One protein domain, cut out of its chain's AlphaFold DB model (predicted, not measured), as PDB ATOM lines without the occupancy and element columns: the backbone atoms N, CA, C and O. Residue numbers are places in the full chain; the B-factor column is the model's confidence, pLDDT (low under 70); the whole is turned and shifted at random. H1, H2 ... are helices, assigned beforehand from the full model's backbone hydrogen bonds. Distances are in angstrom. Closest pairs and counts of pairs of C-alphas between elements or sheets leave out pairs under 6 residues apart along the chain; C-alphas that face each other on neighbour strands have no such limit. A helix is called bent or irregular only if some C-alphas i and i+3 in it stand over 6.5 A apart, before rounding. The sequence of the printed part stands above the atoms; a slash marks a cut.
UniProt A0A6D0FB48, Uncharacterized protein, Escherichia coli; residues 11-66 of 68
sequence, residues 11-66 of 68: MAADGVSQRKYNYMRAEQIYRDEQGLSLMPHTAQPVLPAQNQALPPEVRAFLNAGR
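Overview. This is residues 11 to 66 of the 68 residues of an uncharacterized protein of Escherichia coli (UniProt A0A6D0FB48). One long straight helix, H1, makes one side of a flat, V-like shape; beyond its end at Gln 34 the chain turns round, and a long link with no named element folds back beside part of H1 before leading away to a short helix, H2, well off from H1. Residues 11 to 17 of H1 stick out at one end, and residues 55 to 61, of which 56 to 61 belong to H2, stick out at another. The printed part has 56 residues with two named helices, H1 then H2, and no named strand; the class is all helix. It is only just extended, close to loose, with a radius of gyration of the C-alphas of 15.5 A, and spans 45 by 32 by 11 A.

Along the chain. H1 is residues 11 to 34, 34.4 A from first to last C-alpha, from C-alpha 11 at (22.583, -2.833, 16.034) to C-alpha 34 at (12.158, -19.093, -12.422). H2 is residues 56 to 64, 12.3 A long by the same measure, and ends at C-alpha 64 at (-7.025, 5.796, 13.428).

Arrangement. H1 and H2 are apart, with no C-alpha of the one within 8 A of the other. They are joined by a long link of 21 residues, 35 to 55. In H1 and H2 every O i to N i+4 pair is within hydrogen-bond range. Neither helix is bent.

Size, cuts and confidence. The two C-alphas farthest apart are those of Ser 37 and Arg 66, at 45.2 A. The C-alphas of Met 11 and Arg 66, the first and last printed, are 28.0 A apart. The printed part has no cut. The mean pLDDT of the printed part is 87.0; residues 51 to 53 and residue 66 are under 70.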
ATOM      1  N   MET A  11      21.868  -2.863  17.318       88.06
ATOM      2  CA  MET A  11      22.583  -2.833  16.034       88.06
ATOM      3  C   MET A  11      23.072  -4.225  15.618       88.06
ATOM      4  O   MET A  11      22.963  -4.609  14.451       88.06
ATOM      5  N   ALA A  12      23.577  -5.016  16.566       87.50
ATOM      6  CA  ALA A  12      23.978  -6.397  16.332       87.50
ATOM      7  C   ALA A  12      22.770  -7.273  15.968       87.50
ATOM      8  O   ALA A  12      22.862  -8.112  15.065       87.50
ATOM      9  N   ALA A  13      21.633  -7.075  16.641       89.44
ATOM     10  CA  ALA A  13      20.396  -7.787  16.336       89.44
ATOM     11  C   ALA A  13      19.844  -7.423  14.948       89.44
ATOM     12  O   ALA A  13      19.494  -8.324  14.175       89.44
ATOM     13  N   ASP A  14      19.848  -6.136  14.601       88.19
ATOM     14  CA  ASP A  14      19.408  -5.625  13.305       88.19
ATOM     15  C   ASP A  14      20.294  -6.152  12.180       88.19
ATOM     16  O   ASP A  14      19.780  -6.683  11.197       88.19
ATOM     17  N   GLY A  15      21.619  -6.126  12.342       89.00
ATOM     18  CA  GLY A  15      22.548  -6.639  11.331       89.00
ATOM     19  C   GLY A  15      22.411  -8.147  11.087       89.00
ATOM     20  O   GLY A  15      22.470  -8.613   9.943       89.00
ATOM     21  N   VAL A  16      22.197  -8.948  12.140       91.50
ATOM     22  CA  VAL A  16      21.961 -10.396  11.989       91.50
ATOM     23  C   VAL A  16      20.615 -10.675  11.327       91.50
ATOM     24  O   VAL A  16      20.546 -11.535  10.442       91.50
ATOM     25  N   SER A  17      19.572  -9.948  11.722       91.62
ATOM     26  CA  SER A  17      18.228 -10.095  11.162       91.62
ATOM     27  C   SER A  17      18.190  -9.663   9.699       91.62
ATOM     28  O   SER A  17      17.758 -10.442   8.854       91.62
ATOM     29  N   GLN A  18      18.746  -8.493   9.374       90.88
ATOM     30  CA  GLN A  18      18.820  -7.945   8.020       90.88
ATOM     31  C   GLN A  18      19.557  -8.881   7.066       90.88
ATOM     32  O   GLN A  18      19.072  -9.154   5.971       90.88
ATOM     33  N   ARG A  19      20.700  -9.444   7.477       93.00
ATOM     34  CA  ARG A  19      21.443 -10.389   6.629       93.00
ATOM     35  C   ARG A  19      20.619 -11.633   6.302       93.00
ATOM     36  O   ARG A  19      20.581 -12.056   5.150       93.00
ATOM     37  N   LYS A  20      19.965 -12.229   7.305       95.38
ATOM     38  CA  LYS A  20      19.137 -13.430   7.109       95.38
ATOM     39  C   LYS A  20      17.889 -13.123   6.282       95.38
ATOM     40  O   LYS A  20      17.554 -13.890   5.386       95.38
ATOM     41  N   TYR A  21      17.239 -11.996   6.560       94.56
ATOM     42  CA  TYR A  21      16.070 -11.521   5.830       94.56
ATOM     43  C   TYR A  21      16.388 -11.286   4.352       94.56
ATOM     44  O   TYR A  21      15.724 -11.840   3.482       94.56
ATOM     45  N   ASN A  22      17.462 -10.546   4.066       93.19
ATOM     46  CA  ASN A  22      17.894 -10.259   2.700       93.19
ATOM     47  C   ASN A  22      18.295 -11.523   1.939       93.19
ATOM     48  O   ASN A  22      17.991 -11.622   0.755       93.19
ATOM     49  N   TYR A  23      18.928 -12.493   2.607       96.12
ATOM     50  CA  TYR A  23      19.233 -13.787   1.998       96.12
ATOM     51  C   TYR A  23      17.955 -14.521   1.569       96.12
ATOM     52  O   TYR A  23      17.822 -14.890   0.407       96.12
ATOM     53  N   MET A  24      16.973 -14.658   2.468       95.69
ATOM     54  CA  MET A  24      15.692 -15.295   2.132       95.69
ATOM     55  C   MET A  24      14.948 -14.546   1.022       95.69
ATOM     56  O   MET A  24      14.380 -15.170   0.131       95.69
ATOM     57  N   ARG A  25      14.970 -13.210   1.051       95.38
ATOM     58  CA  ARG A  25      14.352 -12.378   0.017       95.38
ATOM     59  C   ARG A  25      15.017 -12.572  -1.347       95.38
ATOM     60  O   ARG A  25      14.310 -12.679  -2.340       95.38
ATOM     61  N   ALA A  26      16.347 -12.615  -1.405       95.69
ATOM     62  CA  ALA A  26      17.076 -12.852  -2.651       95.69
ATOM     63  C   ALA A  26      16.736 -14.227  -3.248       95.69
ATOM     64  O   ALA A  26      16.462 -14.320  -4.440       95.69
ATOM     65  N   GLU A  27      16.658 -15.264  -2.410       96.25
ATOM     66  CA  GLU A  27      16.216 -16.600  -2.828       96.25
ATOM     67  C   GLU A  27      14.778 -16.601  -3.368       96.25
ATOM     68  O   GLU A  27      14.482 -17.281  -4.346       96.25
ATOM     69  N   GLN A  28      13.870 -15.836  -2.757       95.19
ATOM     70  CA  GLN A  28      12.491 -15.715  -3.241       95.19
ATOM     71  C   GLN A  28      12.407 -14.996  -4.585       95.19
ATOM     72  O   GLN A  28      11.675 -15.457  -5.450       95.19
ATOM     73  N   ILE A  29      13.169 -13.914  -4.777       94.94
ATOM     74  CA  ILE A  29      13.248 -13.212  -6.068       94.94
ATOM     75  C   ILE A  29      13.748 -14.168  -7.149       94.94
ATOM     76  O   ILE A  29      13.119 -14.298  -8.190       94.94
ATOM     77  N   TYR A  30      14.823 -14.904  -6.868       94.31
ATOM     78  CA  TYR A  30      15.371 -15.880  -7.805       94.31
ATOM     79  C   TYR A  30      14.353 -16.967  -8.190       94.31
ATOM     80  O   TYR A  30      14.242 -17.345  -9.353       94.31
ATOM     81  N   ARG A  31      13.568 -17.465  -7.226       91.88
ATOM     82  CA  ARG A  31      12.509 -18.457  -7.489       91.88
ATOM     83  C   ARG A  31      11.317 -17.880  -8.241       91.88
ATOM     84  O   ARG A  31      10.697 -18.600  -9.017       91.88
ATOM     85  N   ASP A  32      10.986 -16.618  -7.992       92.38
ATOM     86  CA  ASP A  32       9.934 -15.912  -8.718       92.38
ATOM     87  C   ASP A  32      10.329 -15.721 -10.189       92.38
ATOM     88  O   ASP A  32       9.540 -16.028 -11.077       92.38
ATOM     89  N   GLU A  33      11.593 -15.366 -10.455       90.44
ATOM     90  CA  GLU A  33      12.164 -15.285 -11.810       90.44
ATOM     91  C   GLU A  33      12.134 -16.631 -12.555       90.44
ATOM     92  O   GLU A  33      11.941 -16.663 -13.769       90.44
ATOM     93  N   GLN A  34      12.299 -17.751 -11.843       91.31
ATOM     94  CA  GLN A  34      12.158 -19.093 -12.422       91.31
ATOM     95  C   GLN A  34      10.699 -19.483 -12.707       91.31
ATOM     96  O   GLN A  34      10.451 -20.372 -13.525       91.31
ATOM     97  N   GLY A  35       9.739 -18.830 -12.049       87.62
ATOM     98  CA  GLY A  35       8.316 -19.114 -12.172       87.62
ATOM     99  C   GLY A  35       7.889 -20.456 -11.561       87.62
ATOM    100  O   GLY A  35       8.685 -21.271 -11.093       87.62
ATOM    101  N   LEU A  36       6.576 -20.694 -11.544       90.12
ATOM    102  CA  LEU A  36       5.999 -21.969 -11.117       90.12
ATOM    103  C   LEU A  36       5.735 -22.848 -12.340       90.12
ATOM    104  O   LEU A  36       5.023 -22.442 -13.253       90.12
ATOM    105  N   SER A  37       6.230 -24.087 -12.323       90.88
ATOM    106  CA  SER A  37       6.119 -25.010 -13.465       90.88
ATOM    107  C   SER A  37       4.682 -25.214 -13.970       90.88
ATOM    108  O   SER A  37       4.469 -25.296 -15.175       90.88
ATOM    109  N   LEU A  38       3.700 -25.272 -13.065       92.56
ATOM    110  CA  LEU A  38       2.283 -25.470 -13.402       92.56
ATOM    111  C   LEU A  38       1.466 -24.166 -13.393       92.56
ATOM    112  O   LEU A  38       0.280 -24.186 -13.704       92.56
ATOM    113  N   MET A  39       2.083 -23.040 -13.017       92.31
ATOM    114  CA  MET A  39       1.439 -21.725 -12.906       92.31
ATOM    115  C   MET A  39       2.402 -20.611 -13.379       92.31
ATOM    116  O   MET A  39       2.769 -19.735 -12.598       92.31
ATOM    117  N   PRO A  40       2.837 -20.623 -14.655       84.19
ATOM    118  CA  PRO A  40       3.930 -19.770 -15.142       84.19
ATOM    119  C   PRO A  40       3.618 -18.266 -15.131       84.19
ATOM    120  O   PRO A  40       4.526 -17.450 -15.231       84.19
ATOM    121  N   HIS A  41       2.345 -17.883 -15.008       86.94
ATOM    122  CA  HIS A  41       1.904 -16.484 -14.958       86.94
ATOM    123  C   HIS A  41       1.536 -16.019 -13.544       86.94
ATOM    124  O   HIS A  41       0.936 -14.959 -13.373       86.94
ATOM    125  N   THR A  42       1.836 -16.821 -12.524       91.56
ATOM    126  CA  THR A  42       1.515 -16.498 -11.137       91.56
ATOM    127  C   THR A  42       2.752 -15.979 -10.429       91.56
ATOM    128  O   THR A  42       3.733 -16.703 -10.283       91.56
ATOM    129  N   ALA A  43       2.673 -14.732  -9.962       87.75
ATOM    130  CA  ALA A  43       3.704 -14.141  -9.121       87.75
ATOM    131  C   ALA A  43       3.743 -14.849  -7.761       87.75
ATOM    132  O   ALA A  43       2.709 -15.028  -7.107       87.75
ATOM    133  N   GLN A  44       4.936 -15.248  -7.334       89.38
ATOM    134  CA  GLN A  44       5.160 -15.826  -6.019       89.38
ATOM    135  C   GLN A  44       5.245 -14.719  -4.959       89.38
ATOM    136  O   GLN A  44       5.697 -13.605  -5.232       89.38
ATOM    137  N   PRO A  45       4.824 -14.995  -3.714       90.69
ATOM    138  CA  PRO A  45       4.969 -14.029  -2.638       90.69
ATOM    139  C   PRO A  45       6.452 -13.839  -2.292       90.69
ATOM    140  O   PRO A  45       7.118 -14.755  -1.808       90.69
ATOM    141  N   VAL A  46       6.950 -12.621  -2.499       93.19
ATOM    142  CA  VAL A  46       8.310 -12.202  -2.142       93.19
ATOM    143  C   VAL A  46       8.260 -11.282  -0.926       93.19
ATOM    144  O   VAL A  46       7.406 -10.401  -0.816       93.19
ATOM    145  N   LEU A  47       9.205 -11.467  -0.007       93.62
ATOM    146  CA  LEU A  47       9.386 -10.602   1.148       93.62
ATOM    147  C   LEU A  47       9.596  -9.137   0.707       93.62
ATOM    148  O   LEU A  47      10.404  -8.864  -0.193       93.62
ATOM    149  N   PRO A  48       8.916  -8.167   1.348       91.31
ATOM    150  CA  PRO A  48       9.082  -6.757   1.015       91.31
ATOM    151  C   PRO A  48      10.522  -6.302   1.254       91.31
ATOM    152  O   PRO A  48      11.269  -6.905   2.028       91.31
ATOM    153  N   ALA A  49      10.936  -5.223   0.596       87.88
ATOM    154  CA  ALA A  49      12.219  -4.613   0.917       87.88
ATOM    155  C   ALA A  49      12.217  -4.129   2.377       87.88
ATOM    156  O   ALA A  49      11.188  -3.723   2.922       87.88
ATOM    157  N   GLN A  50      13.375  -4.175   3.031       78.75
ATOM    158  CA  GLN A  50      13.484  -3.672   4.397       78.75
ATOM    159  C   GLN A  50      13.227  -2.154   4.405       78.75
ATOM    160  O   GLN A  50      13.676  -1.451   3.502       78.75
ATOM    161  N   ASN A  51      12.478  -1.662   5.397       69.19
ATOM    162  CA  ASN A  51      11.954  -0.287   5.473       69.19
ATOM    163  C   ASN A  51      10.939   0.100   4.382       69.19
ATOM    164  O   ASN A  51      10.704   1.289   4.156       69.19
ATOM    165  N   GLN A  52      10.302  -0.866   3.717       68.62
ATOM    166  CA  GLN A  52       9.200  -0.550   2.815       68.62
ATOM    167  C   GLN A  52       8.034   0.051   3.607       68.62
ATOM    168  O   GLN A  52       7.616  -0.479   4.640       68.62
ATOM    169  N   ALA A  53       7.535   1.195   3.135       66.75
ATOM    170  CA  ALA A  53       6.401   1.853   3.758       66.75
ATOM    171  C   ALA A  53       5.210   0.890   3.795       66.75
ATOM    172  O   ALA A  53       4.894   0.240   2.796       66.75
ATOM    173  N   LEU A  54       4.546   0.816   4.950       74.62
ATOM    174  CA  LEU A  54       3.294   0.081   5.083       74.62
ATOM    175  C   LEU A  54       2.302   0.556   4.001       74.62
ATOM    176  O   LEU A  54       2.268   1.761   3.710       74.62
ATOM    177  N   PRO A  55       1.476  -0.344   3.436       80.19
ATOM    178  CA  PRO A  55       0.434   0.045   2.495       80.19
ATOM    179  C   PRO A  55      -0.431   1.184   3.063       80.19
ATOM    180  O   PRO A  55      -0.676   1.204   4.278       80.19
ATOM    181  N   PRO A  56      -0.902   2.133   2.231       78.06
ATOM    182  CA  PRO A  56      -1.667   3.293   2.699       78.06
ATOM    183  C   PRO A  56      -2.857   2.919   3.591       78.06
ATOM    184  O   PRO A  56      -3.090   3.571   4.606       78.06
ATOM    185  N   GLU A  57      -3.545   1.825   3.261       81.75
ATOM    186  CA  GLU A  57      -4.685   1.288   4.013       81.75
ATOM    187  C   GLU A  57      -4.293   0.846   5.431       81.75
ATOM    188  O   GLU A  57      -4.916   1.244   6.416       81.75
ATOM    189  N   VAL A  58      -3.194   0.093   5.555       81.44
ATOM    190  CA  VAL A  58      -2.667  -0.378   6.845       81.44
ATOM    191  C   VAL A  58      -2.193   0.804   7.696       81.44
ATOM    192  O   VAL A  58      -2.436   0.845   8.902       81.44
ATOM    193  N   ARG A  59      -1.560   1.810   7.076       79.50
ATOM    194  CA  ARG A  59      -1.150   3.047   7.764       79.50
ATOM    195  C   ARG A  59      -2.347   3.826   8.295       79.50
ATOM    196  O   ARG A  59      -2.296   4.299   9.428       79.50
ATOM    197  N   ALA A  60      -3.402   3.963   7.494       81.69
ATOM    198  CA  ALA A  60      -4.618   4.663   7.890       81.69
ATOM    199  C   ALA A  60      -5.281   3.986   9.098       81.69
ATOM    200  O   ALA A  60      -5.618   4.667  10.066       81.69
ATOM    201  N   PHE A  61      -5.377   2.652   9.088       83.00
ATOM    202  CA  PHE A  61      -5.914   1.876  10.208       83.00
ATOM    203  C   PHE A  61      -5.119   2.077  11.509       83.00
ATOM    204  O   PHE A  61      -5.694   2.398  12.550       83.00
ATOM    205  N   LEU A  62      -3.788   1.955  11.455       80.94
ATOM    206  CA  LEU A  62      -2.927   2.123  12.634       80.94
ATOM    207  C   LEU A  62      -2.973   3.547  13.209       80.94
ATOM    208  O   LEU A  62      -2.895   3.725  14.424       80.94
ATOM    209  N   ASN A  63      -3.109   4.559  12.351       79.94
ATOM    210  CA  ASN A  63      -3.229   5.952  12.779       79.94
ATOM    211  C   ASN A  63      -4.600   6.245  13.405       79.94
ATOM    212  O   ASN A  63      -4.665   6.970  14.395       79.94
ATOM    213  N   ALA A  64      -5.677   5.652  12.880       78.88
ATOM    214  CA  ALA A  64      -7.025   5.796  13.428       78.88
ATOM    215  C   ALA A  64      -7.195   5.124  14.805       78.88
ATOM    216  O   ALA A  64      -7.983   5.588  15.624       78.88
ATOM    217  N   GLY A  65      -6.450   4.048  15.081       73.88
ATOM    218  CA  GLY A  65      -6.441   3.383  16.390       73.88
ATOM    219  C   GLY A  65      -5.621   4.099  17.472       73.88
ATOM    220  O   GLY A  65      -5.747   3.757  18.641       73.88
ATOM    221  N   ARG A  66      -4.785   5.080  17.104       64.19
ATOM    222  CA  ARG A  66      -3.928   5.854  18.025       64.19
ATOM    223  C   ARG A  66      -4.570   7.137  18.558       64.19
ATOM    224  O   ARG A  66      -4.012   7.750  19.461       64.19
TER     225      ARG A  66